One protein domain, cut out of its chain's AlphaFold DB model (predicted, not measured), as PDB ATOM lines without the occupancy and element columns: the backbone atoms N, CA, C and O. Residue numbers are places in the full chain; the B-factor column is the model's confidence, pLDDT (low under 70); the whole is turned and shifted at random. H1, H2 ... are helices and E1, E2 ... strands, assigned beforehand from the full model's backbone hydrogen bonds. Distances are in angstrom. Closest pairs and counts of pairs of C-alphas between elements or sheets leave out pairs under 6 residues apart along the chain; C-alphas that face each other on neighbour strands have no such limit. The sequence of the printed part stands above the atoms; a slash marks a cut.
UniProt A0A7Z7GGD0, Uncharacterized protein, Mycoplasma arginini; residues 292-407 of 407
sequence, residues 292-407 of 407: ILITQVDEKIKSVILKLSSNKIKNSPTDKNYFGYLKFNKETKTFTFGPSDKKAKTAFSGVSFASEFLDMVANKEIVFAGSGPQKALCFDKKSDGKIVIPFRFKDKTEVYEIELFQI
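Overview. This is residues 292 to 407 of the 407 residues of an uncharacterized protein of Mycoplasma arginini (UniProt A0A7Z7GGD0). One strongly twisted sheet of six strands makes the core, with the E1-E2 hairpin and the E5-E6 hairpin as two wings joined through E4; helices H1 and H2, far from each other, sit beside its strands. The printed part has 116 residues, in the order H1 E1 E2 H2 E3 E4 E5 E6; the sheet is branched and antiparallel. The class is mixed, helices and strands, with under half of the residues in named elements. The whole is compact and rounded, with a radius of gyration of the C-alphas of 13.1 A and spans of 31 by 30 by 26 A.

Along the chain. H1, residues 299 to 309, begins at C-alpha 299 (146.063, 174.667, 192.026) and is 15.2 A long. E1, residues 322 to 329, is 21.0 A long, and E2 is residues 334 to 338. H2 is residues 355 to 362, E3 residues 366 to 368 and E4 residues 377 to 381. E5, residues 386 to 393, is 21.9 A long; E6, residues 400 to 406, is 17.1 A long and ends at C-alpha 406 (152.664, 165.349, 196.281).

Arrangement. E1 has E2 on one side, with N 327 and O 336 2.8 A apart, and E4 on the other, with N 323 and O 379 2.9 A apart. E4, E5 and E6 form a meander, each strand the antiparallel neighbour of the one before: N 380 and O 388 are 2.9 A apart, N 389 and O 402 2.8 A. E3 lies on the same side of E5 as E4; N 367 and O 392 are 2.9 A apart. H1 is on the sheet at a height of 6.9 A, over none of its strands, but only just: 2 of its C-alphas fall on E4. Its closest C-alphas to E1 are those of Ser 309 and Phe 323, 5.6 A. H2 is on the sheet at a height of 4.9 A, over none of its strands; the C-alphas of Met 360 and Ile 366, its closest to E3, are 5.7 A apart. H1 and H2 are apart. In both helices every O i to N i+4 pair is within hydrogen-bond range.

Size, cuts and confidence. The C-alphas farthest apart, of Glu 331 and Asp 384, are 35.8 A apart. The printed part has no cut; the links H1 to E1 and E2 to H2 are long. The pLDDT is under 70 at residue 312, residues 314 to 320 and residues 371 to 375.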
ATOM      1  N   ILE A 292     162.617 177.226 200.981       92.12
ATOM      2  CA  ILE A 292     163.060 177.667 199.651       92.12
ATOM      3  C   ILE A 292     161.910 178.215 198.804       92.12
ATOM      4  O   ILE A 292     162.122 179.122 198.003       92.12
ATOM      5  N   LEU A 293     160.701 177.684 199.012       89.75
ATOM      6  CA  LEU A 293     159.453 178.225 198.488       89.75
ATOM      7  C   LEU A 293     158.794 179.061 199.587       89.75
ATOM      8  O   LEU A 293     158.458 178.546 200.650       89.75
ATOM      9  N   ILE A 294     158.594 180.347 199.315       83.75
ATOM     10  CA  ILE A 294     157.967 181.304 200.234       83.75
ATOM     11  C   ILE A 294     156.438 181.153 200.202       83.75
ATOM     12  O   ILE A 294     155.759 181.392 201.198       83.75
ATOM     13  N   THR A 295     155.883 180.727 199.065       84.31
ATOM     14  CA  THR A 295     154.448 180.471 198.881       84.31
ATOM     15  C   THR A 295     154.214 179.102 198.248       84.31
ATOM     16  O   THR A 295     155.066 178.578 197.528       84.31
ATOM     17  N   GLN A 296     153.053 178.503 198.522       85.44
ATOM     18  CA  GLN A 296     152.677 177.217 197.933       85.44
ATOM     19  C   GLN A 296     152.336 177.350 196.446       85.44
ATOM     20  O   GLN A 296     151.855 178.387 195.996       85.44
ATOM     21  N   VAL A 297     152.528 176.263 195.696       87.69
ATOM     22  CA  VAL A 297     152.094 176.178 194.295       87.69
ATOM     23  C   VAL A 297     150.573 176.262 194.218       87.69
ATOM     24  O   VAL A 297     149.879 175.485 194.869       87.69
ATOM     25  N   ASP A 298     150.051 177.187 193.414       88.44
ATOM     26  CA  ASP A 298     148.608 177.312 193.223       88.44
ATOM     27  C   ASP A 298     148.023 176.123 192.430       88.44
ATOM     28  O   ASP A 298     148.706 175.471 191.634       88.44
ATOM     29  N   GLU A 299     146.736 175.827 192.636       89.69
ATOM     30  CA  GLU A 299     146.063 174.667 192.026       89.69
ATOM     31  C   GLU A 299     146.029 174.709 190.490       89.69
ATOM     32  O   GLU A 299     146.095 173.671 189.818       89.69
ATOM     33  N   LYS A 300     145.977 175.909 189.901       90.25
ATOM     34  CA  LYS A 300     145.973 176.072 188.444       90.25
ATOM     35  C   LYS A 300     147.322 175.645 187.871       90.25
ATOM     36  O   LYS A 300     147.362 174.906 186.887       90.25
ATOM     37  N   ILE A 301     148.416 176.067 188.494       91.00
ATOM     38  CA  ILE A 301     149.781 175.708 188.120       91.00
ATOM     39  C   ILE A 301     150.045 174.227 188.390       91.00
ATOM     40  O   ILE A 301     150.566 173.551 187.496       91.00
ATOM     41  N   LYS A 302     149.610 173.684 189.538       91.81
ATOM     42  CA  LYS A 302     149.683 172.238 189.826       91.81
ATOM     43  C   LYS A 302     149.045 171.413 188.707       91.81
ATOM     44  O   LYS A 302     149.690 170.514 188.170       91.81
ATOM     45  N   SER A 303     147.828 171.761 188.279       91.12
ATOM     46  CA  SER A 303     147.130 171.057 187.191       91.12
ATOM     47  C   SER A 303     147.918 171.064 185.873       91.12
ATOM     48  O   SER A 303     147.981 170.050 185.172       91.12
ATOM     49  N   VAL A 304     148.562 172.186 185.528       91.88
ATOM     50  CA  VAL A 304     149.387 172.285 184.312       91.88
ATOM     51  C   VAL A 304     150.654 171.432 184.432       91.88
ATOM     52  O   VAL A 304     150.992 170.723 183.484       91.88
ATOM     53  N   ILE A 305     151.328 171.444 185.586       92.06
ATOM     54  CA  ILE A 305     152.512 170.607 185.847       92.06
ATOM     55  C   ILE A 305     152.151 169.120 185.757       92.06
ATOM     56  O   ILE A 305     152.856 168.356 185.098       92.06
ATOM     57  N   LEU A 306     151.015 168.707 186.324       91.00
ATOM     58  CA  LEU A 306     150.552 167.320 186.256       91.00
ATOM     59  C   LEU A 306     150.287 166.858 184.824       91.00
ATOM     60  O   LEU A 306     150.723 165.769 184.449       91.00
ATOM     61  N   LYS A 307     149.665 167.700 183.989       90.75
ATOM     62  CA  LYS A 307     149.486 167.407 182.556       90.75
ATOM     63  C   LYS A 307     150.819 167.255 181.820       90.75
ATOM     64  O   LYS A 307     150.925 166.426 180.919       90.75
ATOM     65  N   LEU A 308     151.838 168.036 182.190       88.69
ATOM     66  CA  LEU A 308     153.184 167.900 181.622       88.69
ATOM     67  C   LEU A 308     153.860 166.591 182.050       88.69
ATOM     68  O   LEU A 308     154.588 166.017 181.243       88.69
ATOM     69  N   SER A 309     153.592 166.100 183.265       86.81
ATOM     70  CA  SER A 309     154.211 164.880 183.810       86.81
ATOM     71  C   SER A 309     153.890 163.601 183.033       86.81
ATOM     72  O   SER A 309     154.629 162.623 183.123       86.81
ATOM     73  N   SER A 310     152.844 163.619 182.202       82.19
ATOM     74  CA  SER A 310     152.506 162.518 181.293       82.19
ATOM     75  C   SER A 310     153.480 162.367 180.114       82.19
ATOM     76  O   SER A 310     153.427 161.361 179.412       82.19
ATOM     77  N   ASN A 311     154.369 163.342 179.877       73.75
ATOM     78  CA  ASN A 311     155.315 163.349 178.760       73.75
ATOM     79  C   ASN A 311     156.767 163.384 179.264       73.75
ATOM     80  O   ASN A 311     157.231 164.407 179.768       73.75
ATOM     81  N   LYS A 312     157.514 162.288 179.070       68.38
ATOM     82  CA  LYS A 312     158.945 162.233 179.412       68.38
ATOM     83  C   LYS A 312     159.798 163.048 178.439       68.38
ATOM     84  O   LYS A 312     159.520 163.123 177.239       68.38
ATOM     85  N   ILE A 313     160.899 163.605 178.941       71.00
ATOM     86  CA  ILE A 313     161.940 164.198 178.096       71.00
ATOM     87  C   ILE A 313     162.687 163.075 177.353       71.00
ATOM     88  O   ILE A 313     163.182 162.142 177.978       71.00
ATOM     89  N   LYS A 314     162.804 163.188 176.018       58.78
ATOM     90  CA  LYS A 314     163.364 162.158 175.109       58.78
ATOM     91  C   LYS A 314     164.789 161.667 175.435       58.78
ATOM     92  O   LYS A 314     165.164 160.620 174.932       58.78
ATOM     93  N   ASN A 315     165.536 162.385 176.274       58.00
ATOM     94  CA  ASN A 315     166.928 162.092 176.642       58.00
ATOM     95  C   ASN A 315     167.146 162.109 178.170       58.00
ATOM     96  O   ASN A 315     168.215 162.497 178.635       58.00
ATOM     97  N   SER A 316     166.119 161.797 178.965       59.88
ATOM     98  CA  SER A 316     166.285 161.657 180.418       59.88
ATOM     99  C   SER A 316     167.203 160.462 180.734       59.88
ATOM    100  O   SER A 316     167.083 159.444 180.046       59.88
ATOM    101  N   PRO A 317     168.085 160.538 181.752       59.88
ATOM    102  CA  PRO A 317     168.747 159.359 182.309       59.88
ATOM    103  C   PRO A 317     167.720 158.257 182.597       59.88
ATOM    104  O   PRO A 317     166.596 158.552 183.012       59.88
ATOM    105  N   THR A 318     168.078 156.998 182.339       57.00
ATOM    106  CA  THR A 318     167.154 155.847 182.371       57.00
ATOM    107  C   THR A 318     166.465 155.630 183.722       57.00
ATOM    108  O   THR A 318     165.426 154.980 183.780       57.00
ATOM    109  N   ASP A 319     167.018 156.196 184.790       60.53
ATOM    110  CA  ASP A 319     166.555 156.125 186.174       60.53
ATOM    111  C   ASP A 319     165.684 157.317 186.615       60.53
ATOM    112  O   ASP A 319     165.009 157.221 187.641       60.53
ATOM    113  N   LYS A 320     165.644 158.429 185.862       69.69
ATOM    114  CA  LYS A 320     164.934 159.658 186.269       69.69
ATOM    115  C   LYS A 320     163.766 160.003 185.353       69.69
ATOM    116  O   LYS A 320     163.835 159.856 184.131       69.69
ATOM    117  N   ASN A 321     162.683 160.513 185.939       81.69
ATOM    118  CA  ASN A 321     161.456 160.872 185.228       81.69
ATOM    119  C   ASN A 321     161.393 162.381 184.989       81.69
ATOM    120  O   ASN A 321     160.396 163.021 185.317       81.69
ATOM    121  N   TYR A 322     162.441 162.953 184.390       86.69
ATOM    122  CA  TYR A 322     162.444 164.377 184.087       86.69
ATOM    123  C   TYR A 322     161.352 164.742 183.075       86.69
ATOM    124  O   TYR A 322     161.236 164.143 181.996       86.69
ATOM    125  N   PHE A 323     160.576 165.767 183.412       88.38
ATOM    126  CA  PHE A 323     159.512 166.313 182.583       88.38
ATOM    127  C   PHE A 323     159.415 167.823 182.787       88.38
ATOM    128  O   PHE A 323     159.630 168.324 183.882       88.38
ATOM    129  N   GLY A 324     159.044 168.552 181.735       88.81
ATOM    130  CA  GLY A 324     158.915 170.007 181.789       88.81
ATOM    131  C   GLY A 324     160.225 170.745 182.117       88.81
ATOM    132  O   GLY A 324     161.097 170.275 182.834       88.81
ATOM    133  N   TYR A 325     160.379 171.936 181.563       89.69
ATOM    134  CA  TYR A 325     161.552 172.779 181.758       89.69
ATOM    135  C   TYR A 325     161.125 174.052 182.456       89.69
ATOM    136  O   TYR A 325     160.092 174.610 182.089       89.69
ATOM    137  N   LEU A 326     161.937 174.518 183.399       91.56
ATOM    138  CA  LEU A 326     161.865 175.839 183.995       91.56
ATOM    139  C   LEU A 326     162.950 176.720 183.384       91.56
ATOM    140  O   LEU A 326     164.150 176.465 183.512       91.56
ATOM    141  N   LYS A 327     162.509 177.795 182.748       91.12
ATOM    142  CA  LYS A 327     163.359 178.818 182.164       91.12
ATOM    143  C   LYS A 327     163.335 180.061 183.042       91.12
ATOM    144  O   LYS A 327     162.277 180.655 183.252       91.12
ATOM    145  N   PHE A 328     164.511 180.440 183.529       92.12
ATOM    146  CA  PHE A 328     164.700 181.624 184.358       92.12
ATOM    147  C   PHE A 328     164.804 182.894 183.506       92.12
ATOM    148  O   PHE A 328     165.542 182.924 182.516       92.12
ATOM    149  N   ASN A 329     164.093 183.945 183.906       90.19
ATOM    150  CA  ASN A 329     164.257 185.294 183.387       90.19
ATOM    151  C   ASN A 329     165.067 186.124 184.394       90.19
ATOM    152  O   ASN A 329     164.620 186.357 185.514       90.19
ATOM    153  N   LYS A 330     166.254 186.574 183.970       89.12
ATOM    154  CA  LYS A 330     167.181 187.346 184.806       89.12
ATOM    155  C   LYS A 330     166.667 188.736 185.170       89.12
ATOM    156  O   LYS A 330     166.937 189.188 186.273       89.12
ATOM    157  N   GLU A 331     165.950 189.396 184.263       89.06
ATOM    158  CA  GLU A 331     165.478 190.774 184.458       89.06
ATOM    159  C   GLU A 331     164.359 190.823 185.497       89.06
ATOM    160  O   GLU A 331     164.357 191.668 186.384       89.06
ATOM    161  N   THR A 332     163.429 189.873 185.414       89.81
ATOM    162  CA  THR A 332     162.273 189.811 186.315       89.81
ATOM    163  C   THR A 332     162.511 188.932 187.541       89.81
ATOM    164  O   THR A 332     161.651 188.883 188.412       89.81
ATOM    165  N   LYS A 333     163.638 188.207 187.605       90.38
ATOM    166  CA  LYS A 333     163.922 187.146 188.590       90.38
ATOM    167  C   LYS A 333     162.765 186.145 188.752       90.38
ATOM    168  O   LYS A 333     162.439 185.720 189.855       90.38
ATOM    169  N   THR A 334     162.134 185.739 187.650       91.00
ATOM    170  CA  THR A 334     161.007 184.787 187.666       91.00
ATOM    171  C   THR A 334     161.246 183.582 186.768       91.00
ATOM    172  O   THR A 334     162.078 183.605 185.859       91.00
ATOM    173  N   PHE A 335     160.487 182.510 187.005       92.75
ATOM    174  CA  PHE A 335     160.489 181.328 186.152       92.75
ATOM    175  C   PHE A 335     159.276 181.293 185.222       92.75
ATOM    176  O   PHE A 335     158.151 181.643 185.582       92.75
ATOM    177  N   THR A 336     159.508 180.785 184.019       93.44
ATOM    178  CA  THR A 336     158.471 180.261 183.127       93.44
ATOM    179  C   THR A 336     158.687 178.768 182.957       93.44
ATOM    180  O   THR A 336     159.810 178.293 183.101       93.44
ATOM    181  N   PHE A 337     157.642 178.011 182.643       93.38
ATOM    182  CA  PHE A 337     157.749 176.577 182.436       93.38
ATOM    183  C   PHE A 337     156.957 176.077 181.228       93.38
ATOM    184  O   PHE A 337     156.087 176.762 180.681       93.38
ATOM    185  N   GLY A 338     157.318 174.887 180.748       91.56
ATOM    186  CA  GLY A 338     156.675 174.249 179.600       91.56
ATOM    187  C   GLY A 338     157.365 172.954 179.161       91.56
ATOM    188  O   GLY A 338     158.326 172.525 179.788       91.56
ATOM    189  N   PRO A 339     156.912 172.306 178.075       87.81
ATOM    190  CA  PRO A 339     157.359 170.957 177.696       87.81
ATOM    191  C   PRO A 339     158.796 170.886 177.145       87.81
ATOM    192  O   PRO A 339     159.352 169.805 176.987       87.81
ATOM    193  N   SER A 340     159.397 172.027 176.806       84.31
ATOM    194  CA  SER A 340     160.787 172.151 176.348       84.31
ATOM    195  C   SER A 340     161.297 173.545 176.698       84.31
ATOM    196  O   SER A 340     160.473 174.453 176.775       84.31
ATOM    197  N   ASP A 341     162.609 173.754 176.785       79.06
ATOM    198  CA  ASP A 341     163.208 175.082 177.018       79.06
ATOM    199  C   ASP A 341     162.675 176.164 176.045       79.06
ATOM    200  O   ASP A 341     162.230 177.236 176.449       79.06
ATOM    201  N   LYS A 342     162.556 175.840 174.747       83.56
ATOM    202  CA  LYS A 342     161.982 176.750 173.726       83.56
ATOM    203  C   LYS A 342     160.477 177.014 173.887       83.56
ATOM    204  O   LYS A 342     159.950 177.963 173.307       83.56
ATOM    205  N   LYS A 343     159.769 176.153 174.619       87.69
ATOM    206  CA  LYS A 343     158.311 176.205 174.833       87.69
ATOM    207  C   LYS A 343     157.943 176.526 176.286       87.69
ATOM    208  O   LYS A 343     156.764 176.461 176.622       87.69
ATOM    209  N   ALA A 344     158.914 176.875 177.130       89.38
ATOM    210  CA  ALA A 344     158.670 177.366 178.476       89.38
ATOM    211  C   ALA A 344     158.144 178.806 178.393       89.38
ATOM    212  O   ALA A 344     158.913 179.757 178.304       89.38
ATOM    213  N   LYS A 345     156.818 178.941 178.295       90.44
ATOM    214  CA  LYS A 345     156.113 180.228 178.142       90.44
ATOM    215  C   LYS A 345     155.054 180.454 179.217       90.44
ATOM    216  O   LYS A 345     154.591 181.577 179.377       90.44
ATOM    217  N   THR A 346     154.658 179.406 179.938       92.44
ATOM    218  CA  THR A 346     153.686 179.529 181.023       92.44
ATOM    219  C   THR A 346     154.393 180.138 182.220       92.44
ATOM    220  O   THR A 346     155.412 179.610 182.651       92.44
ATOM    221  N   ALA A 347     153.895 181.250 182.754       91.25
ATOM    222  CA  ALA A 347     154.460 181.831 183.966       91.25
ATOM    223  C   ALA A 347     154.362 180.825 185.118       91.25
ATOM    224  O   ALA A 347     153.297 180.251 185.344       91.25
ATOM    225  N   PHE A 348     155.456 180.622 185.850       90.62
ATOM    226  CA  PHE A 348     155.428 179.888 187.111       90.62
ATOM    227  C   PHE A 348     155.021 180.858 188.231       90.62
ATOM    228  O   PHE A 348     155.803 181.189 189.116       90.62
ATOM    229  N   SER A 349     153.817 181.421 188.086       80.75
ATOM    230  CA  SER A 349     153.229 182.421 188.983       80.75
ATOM    231  C   SER A 349     152.655 181.780 190.249       80.75
ATOM    232  O   SER A 349     152.416 180.579 190.268       80.75
ATOM    233  N   GLY A 350     152.431 182.572 191.302       73.88
ATOM    234  CA  GLY A 350     151.853 182.092 192.570       73.88
ATOM    235  C   GLY A 350     152.863 181.451 193.532       73.88
ATOM    236  O   GLY A 350     152.546 181.237 194.699       73.88
ATOM    237  N   VAL A 351     154.098 181.222 193.071       78.88
ATOM    238  CA  VAL A 351     155.218 180.671 193.844       78.88
ATOM    239  C   VAL A 351     156.369 181.669 193.855       78.88
ATOM    240  O   VAL A 351     156.823 182.092 192.791       78.88
ATOM    241  N   SER A 352     156.872 182.001 195.039       85.56
ATOM    242  CA  SER A 352     158.090 182.801 195.201       85.56
ATOM    243  C   SER A 352     159.222 181.937 195.743       85.56
ATOM    244  O   SER A 352     159.026 181.188 196.696       85.56
ATOM    245  N   PHE A 353     160.406 182.043 195.142       91.25
ATOM    246  CA  PHE A 353     161.625 181.409 195.649       91.25
ATOM    247  C   PHE A 353     162.382 182.376 196.559       91.25
ATOM    248  O   PHE A 353     162.267 183.592 196.390       91.25
ATOM    249  N   ALA A 354     163.190 181.842 197.477       91.94
ATOM    250  CA  ALA A 354     164.170 182.638 198.213       91.94
ATOM    251  C   ALA A 354     165.073 183.425 197.243       91.94
ATOM    252  O   ALA A 354     165.496 182.898 196.207       91.94
ATOM    253  N   SER A 355     165.359 184.685 197.570       90.38
ATOM    254  CA  SER A 355     166.133 185.604 196.725       90.38
ATOM    255  C   SER A 355     167.514 185.061 196.378       90.38
ATOM    256  O   SER A 355     167.926 185.105 195.222       90.38
ATOM    257  N   GLU A 356     168.183 184.472 197.361       91.25
ATOM    258  CA  GLU A 356     169.530 183.921 197.269       91.25
ATOM    259  C   GLU A 356     169.578 182.792 196.232       91.25
ATOM    260  O   GLU A 356     170.499 182.710 195.423       91.25
ATOM    261  N   PHE A 357     168.535 181.955 196.181       93.81
ATOM    262  CA  PHE A 357     168.427 180.890 195.184       93.81
ATOM    263  C   PHE A 357     168.306 181.462 193.771       93.81
ATOM    264  O   PHE A 357     168.964 180.988 192.842       93.81
ATOM    265  N   LEU A 358     167.475 182.494 193.602       92.94
ATOM    266  CA  LEU A 358     167.283 183.156 192.312       92.94
ATOM    267  C   LEU A 358     168.573 183.825 191.827       92.94
ATOM    268  O   LEU A 358     168.879 183.754 190.636       92.94
ATOM    269  N   ASP A 359     169.349 184.409 192.738       92.38
ATOM    270  CA  ASP A 359     170.631 185.040 192.424       92.38
ATOM    271  C   ASP A 359     171.673 184.009 191.971       92.38
ATOM    272  O   ASP A 359     172.301 184.180 190.920       92.38
ATOM    273  N   MET A 360     171.774 182.866 192.656       92.56
ATOM    274  CA  MET A 360     172.662 181.774 192.235       92.56
ATOM    275  C   MET A 360     172.237 181.141 190.898       92.56
ATOM    276  O   MET A 360     173.081 180.778 190.071       92.56
ATOM    277  N   VAL A 361     170.930 181.044 190.621       92.19
ATOM    278  CA  VAL A 361     170.424 180.623 189.301       92.19
ATOM    279  C   VAL A 361     170.780 181.660 188.228       92.19
ATOM    280  O   VAL A 361     171.242 181.291 187.143       92.19
ATOM    281  N   ALA A 362     170.633 182.957 188.516       91.69
ATOM    282  CA  ALA A 362     170.995 184.038 187.598       91.69
ATOM    283  C   ALA A 362     172.487 183.993 187.226       91.69
ATOM    284  O   ALA A 362     172.846 184.148 186.048       91.69
ATOM    285  N   ASN A 363     173.342 183.708 188.208       90.44
ATOM    286  CA  ASN A 363     174.795 183.611 188.056       90.44
ATOM    287  C   ASN A 363     175.263 182.273 187.460       90.44
ATOM    288  O   ASN A 363     176.440 182.124 187.133       90.44
ATOM    289  N   LYS A 364     174.338 181.338 187.191       90.38
ATOM    290  CA  LYS A 364     174.616 179.983 186.677       90.38
ATOM    291  C   LYS A 364     175.466 179.142 187.637       90.38
ATOM    292  O   LYS A 364     176.215 178.270 187.193       90.38
ATOM    293  N   GLU A 365     175.354 179.409 188.930       91.12
ATOM    294  CA  GLU A 365     175.973 178.624 190.000       91.12
ATOM    295  C   GLU A 365     175.099 177.428 190.374       91.12
ATOM    296  O   GLU A 365     175.619 176.383 190.749       91.12
ATOM    297  N   ILE A 366     173.783 177.542 190.177       92.31
ATOM    298  CA  ILE A 366     172.833 176.430 190.239       92.31
ATOM    299  C   ILE A 366     172.516 175.948 188.822       92.31
ATOM    300  O   ILE A 366     172.188 176.737 187.933       92.31
ATOM    301  N   VAL A 367     172.613 174.635 188.610       89.25
ATOM    302  CA  VAL A 367     172.431 173.991 187.305       89.25
ATOM    303  C   VAL A 367     171.529 172.760 187.389       89.25
ATOM    304  O   VAL A 367     171.204 172.253 188.464       89.25
ATOM    305  N   PHE A 368     171.124 172.269 186.217       86.50
ATOM    306  CA  PHE A 368     170.330 171.054 186.074       86.50
ATOM    307  C   PHE A 368     171.048 169.816 186.644       86.50
ATOM    308  O   PHE A 368     172.251 169.621 186.449       86.50
ATOM    309  N   ALA A 369     170.279 168.964 187.324       81.06
ATOM    310  CA  ALA A 369     170.766 167.759 187.995       81.06
ATOM    311  C   ALA A 369     170.969 166.529 187.081       81.06
ATOM    312  O   ALA A 369     171.454 165.502 187.556       81.06
ATOM    313  N   GLY A 370     170.571 166.581 185.805       72.25
ATOM    314  CA  GLY A 370     170.740 165.469 184.861       72.25
ATOM    315  C   GLY A 370     172.018 165.557 184.016       72.25
ATOM    316  O   GLY A 370     172.643 166.612 183.897       72.25
ATOM    317  N   SER A 371     172.397 164.437 183.396       56.62
ATOM    318  CA  SER A 371     173.520 164.357 182.456       56.62
ATOM    319  C   SER A 371     173.110 164.878 181.075       56.62
ATOM    320  O   SER A 371     172.336 164.237 180.367       56.62
ATOM    321  N   GLY A 372     173.628 166.037 180.671       61.12
ATOM    322  CA  GLY A 372     173.405 166.586 179.336       61.12
ATOM    323  C   GLY A 372     173.832 168.051 179.214       61.12
ATOM    324  O   GLY A 372     174.065 168.712 180.224       61.12
ATOM    325  N   PRO A 373     173.902 168.607 177.991       54.56
ATOM    326  CA  PRO A 373     174.247 170.015 177.759       54.56
ATOM    327  C   PRO A 373     173.131 170.994 178.183       54.56
ATOM    328  O   PRO A 373     173.206 172.192 177.894       54.56
ATOM    329  N   GLN A 374     172.061 170.496 178.811       62.47
ATOM    330  CA  GLN A 374     170.888 171.276 179.191       62.47
ATOM    331  C   GLN A 374     171.216 172.220 180.350       62.47
ATOM    332  O   GLN A 374     171.722 171.813 181.390       62.47
ATOM    333  N   LYS A 375     170.896 173.503 180.158       64.88
ATOM    334  CA  LYS A 375     171.158 174.576 181.131       64.88
ATOM    335  C   LYS A 375     169.937 174.954 181.973       64.88
ATOM    336  O   LYS A 375     170.078 175.733 182.906       64.88
ATOM    337  N   ALA A 376     168.752 174.455 181.626       80.94
ATOM    338  CA  ALA A 376     167.493 174.807 182.278       80.94
ATOM    339  C   ALA A 376     167.118 173.773 183.350       80.94
ATOM    340  O   ALA A 376     167.278 172.571 183.131       80.94
ATOM    341  N   LEU A 377     166.599 174.243 184.488       90.88
ATOM    342  CA  LEU A 377     166.038 173.379 185.530       90.88
ATOM    343  C   LEU A 377     164.813 172.630 184.978       90.88
ATOM    344  O   LEU A 377     164.199 173.073 184.008       90.88
ATOM    345  N   CYS A 378     164.460 171.490 185.563       90.38
ATOM    346  CA  CYS A 378     163.332 170.665 185.115       90.38
ATOM    347  C   CYS A 378     162.526 170.173 186.316       90.38
ATOM    348  O   CYS A 378     163.018 170.231 187.442       90.38
ATOM    349  N   PHE A 379     161.320 169.656 186.078       92.31
ATOM    350  CA  PHE A 379     160.610 168.894 187.103       92.31
ATOM    351  C   PHE A 379     161.016 167.418 187.041       92.31
ATOM    352  O   PHE A 379     161.379 166.902 185.980       92.31
ATOM    353  N   ASP A 380     160.938 166.730 188.175       91.00
ATOM    354  CA  ASP A 380     161.073 165.278 188.279       91.00
ATOM    355  C   ASP A 380     159.892 164.702 189.065       91.00
ATOM    356  O   ASP A 380     159.411 165.308 190.027       91.00
ATOM    357  N   LYS A 381     159.408 163.538 188.621       90.94
ATOM    358  CA  LYS A 381     158.334 162.791 189.279       90.94
ATOM    359  C   LYS A 381     158.923 161.559 189.950       90.94
ATOM    360  O   LYS A 381     159.268 160.574 189.288       90.94
ATOM    361  N   LYS A 382     158.994 161.617 191.276       90.12
ATOM    362  CA  LYS A 382     159.530 160.555 192.124       90.12
ATOM    363  C   LYS A 382     158.562 159.368 192.188       90.12
ATOM    364  O   LYS A 382     157.366 159.497 191.919       90.12
ATOM    365  N   SER A 383     159.085 158.195 192.534       87.88
ATOM    366  CA  SER A 383     158.307 156.950 192.636       87.88
ATOM    367  C   SER A 383     157.244 156.984 193.738       87.88
ATOM    368  O   SER A 383     156.245 156.285 193.631       87.88
ATOM    369  N   ASP A 384     157.441 157.811 194.767       89.12
ATOM    370  CA  ASP A 384     156.499 158.055 195.869       89.12
ATOM    371  C   ASP A 384     155.411 159.097 195.527       89.12
ATOM    372  O   ASP A 384     154.633 159.504 196.390       89.12
ATOM    373  N   GLY A 385     155.351 159.543 194.266       88.88
ATOM    374  CA  GLY A 385     154.362 160.503 193.779       88.88
ATOM    375  C   GLY A 385     154.735 161.971 193.995       88.88
ATOM    376  O   GLY A 385     153.978 162.844 193.567       88.88
ATOM    377  N   LYS A 386     155.889 162.277 194.601       93.12
ATOM    378  CA  LYS A 386     156.342 163.664 194.769       93.12
ATOM    379  C   LYS A 386     156.766 164.297 193.449       93.12
ATOM    380  O   LYS A 386     157.409 163.662 192.607       93.12
ATOM    381  N   ILE A 387     156.451 165.582 193.308       93.25
ATOM    382  CA  ILE A 387     156.946 166.436 192.231       93.25
ATOM    383  C   ILE A 387     158.001 167.375 192.798       93.25
ATOM    384  O   ILE A 387     157.729 168.141 193.725       93.25
ATOM    385  N   VAL A 388     159.203 167.318 192.227       94.06
ATOM    386  CA  VAL A 388     160.363 168.073 192.709       94.06
ATOM    387  C   VAL A 388     161.045 168.854 191.587       94.06
ATOM    388  O   VAL A 388     160.889 168.531 190.408       94.06
ATOM    389  N   ILE A 389     161.829 169.868 191.953       94.12
ATOM    390  CA  ILE A 389     162.820 170.511 191.080       94.12
ATOM    391  C   ILE A 389     164.206 170.103 191.586       94.12
ATOM    392  O   ILE A 389     164.676 170.651 192.587       94.12
ATOM    393  N   PRO A 390     164.867 169.138 190.936       93.25
ATOM    394  CA  PRO A 390     166.212 168.748 191.301       93.25
ATOM    395  C   PRO A 390     167.238 169.684 190.662       93.25
ATOM    396  O   PRO A 390     167.158 170.030 189.477       93.25
ATOM    397  N   PHE A 391     168.242 170.052 191.443       93.50
ATOM    398  CA  PHE A 391     169.331 170.925 191.033       93.50
ATOM    399  C   PHE A 391     170.649 170.478 191.667       93.50
ATOM    400  O   PHE A 391     170.672 169.668 192.590       93.50
ATOM    401  N   ARG A 392     171.759 171.009 191.165       92.69
ATOM    402  CA  ARG A 392     173.075 170.890 191.801       92.69
ATOM    403  C   ARG A 392     173.829 172.201 191.675       92.69
ATOM    404  O   ARG A 392     173.531 172.993 190.777       92.69
ATOM    405  N   PHE A 393     174.821 172.410 192.529       93.44
ATOM    406  CA  PHE A 393     175.779 173.488 192.312       93.44
ATOM    407  C   PHE A 393     176.737 173.110 191.179       93.44
ATOM    408  O   PHE A 393     177.044 171.936 190.973       93.44
ATOM    409  N   LYS A 394     177.163 174.089 190.381       89.94
ATOM    410  CA  LYS A 394     177.936 173.887 189.143       89.94
ATOM    411  C   LYS A 394     179.233 173.100 189.370       89.94
ATOM    412  O   LYS A 394     179.625 172.307 188.514       89.94
ATOM    413  N   ASP A 395     179.868 173.342 190.505       87.94
ATOM    414  CA  ASP A 395     181.119 172.770 190.996       87.94
ATOM    415  C   ASP A 395     180.930 171.491 191.830       87.94
ATOM    416  O   ASP A 395     181.914 170.859 192.206       87.94
ATOM    417  N   LYS A 396     179.684 171.067 192.082       89.19
ATOM    418  CA  LYS A 396     179.358 169.884 192.887       89.19
ATOM    419  C   LYS A 396     178.590 168.838 192.074       89.19
ATOM    420  O   LYS A 396     177.887 169.128 191.100       89.19
ATOM    421  N   THR A 397     178.741 167.577 192.467       88.31
ATOM    422  CA  THR A 397     178.007 166.441 191.881       88.31
ATOM    423  C   THR A 397     176.762 166.070 192.681       88.31
ATOM    424  O   THR A 397     175.875 165.416 192.138       88.31
ATOM    425  N   GLU A 398     176.689 166.482 193.950       92.75
ATOM    426  CA  GLU A 398     175.537 166.242 194.818       92.75
ATOM    427  C   GLU A 398     174.279 166.929 194.269       92.75
ATOM    428  O   GLU A 398     174.333 168.061 193.781       92.75
ATOM    429  N   VAL A 399     173.149 166.223 194.327       91.94
ATOM    430  CA  VAL A 399     171.853 166.700 193.837       91.94
ATOM    431  C   VAL A 399     170.957 167.016 195.024       91.94
ATOM    432  O   VAL A 399     170.737 166.167 195.882       91.94
ATOM    433  N   TYR A 400     170.386 168.214 195.013       94.81
ATOM    434  CA  TYR A 400     169.388 168.670 195.972       94.81
ATOM    435  C   TYR A 400     168.029 168.784 195.284       94.81
ATOM    436  O   TYR A 400     167.947 169.013 194.077       94.81
ATOM    437  N   GLU A 401     166.950 168.622 196.045       94.62
ATOM    438  CA  GLU A 401     165.591 168.571 195.504       94.62
ATOM    439  C   GLU A 401     164.687 169.575 196.218       94.62
ATOM    440  O   GLU A 401     164.567 169.563 197.441       94.62
ATOM    441  N   ILE A 402     164.026 170.437 195.445       94.88
ATOM    442  CA  ILE A 402     162.970 171.320 195.945       94.88
ATOM    443  C   ILE A 402     161.637 170.598 195.786       94.88
ATOM    444  O   ILE A 402     161.166 170.419 194.664       94.88
ATOM    445  N   GLU A 403     161.025 170.189 196.895       93.50
ATOM    446  CA  GLU A 403     159.688 169.584 196.901       93.50
ATOM    447  C   GLU A 403     158.626 170.645 196.576       93.50
ATOM    448  O   GLU A 403     158.546 171.670 197.250       93.50
ATOM    449  N   LEU A 404     157.823 170.410 195.532       92.50
ATOM    450  CA  LEU A 404     156.737 171.312 195.139       92.50
ATOM    451  C   LEU A 404     155.406 170.903 195.774       92.50
ATOM    452  O   LEU A 404     154.728 171.722 196.388       92.50
ATOM    453  N   PHE A 405     155.006 169.647 195.561       91.12
ATOM    454  CA  PHE A 405     153.777 169.033 196.071       91.12
ATOM    455  C   PHE A 405     153.808 167.511 195.839       91.12
ATOM    456  O   PHE A 405     154.662 166.999 195.109       91.12
ATOM    457  N   GLN A 406     152.864 166.792 196.446       89.56
ATOM    458  CA  GLN A 406     152.664 165.349 196.281       89.56
ATOM    459  C   GLN A 406     151.322 165.076 195.581       89.56
ATOM    460  O   GLN A 406     150.378 165.846 195.766       89.56
ATOM    461  N   ILE A 407     151.287 164.037 194.737       82.31
ATOM    462  CA  ILE A 407     150.113 163.604 193.949       82.31
ATOM    463  C   ILE A 407     149.183 162.724 194.770       82.31
ATOM    464  O   ILE A 407     149.716 161.829 195.466       82.31
TER     465      ILE A 407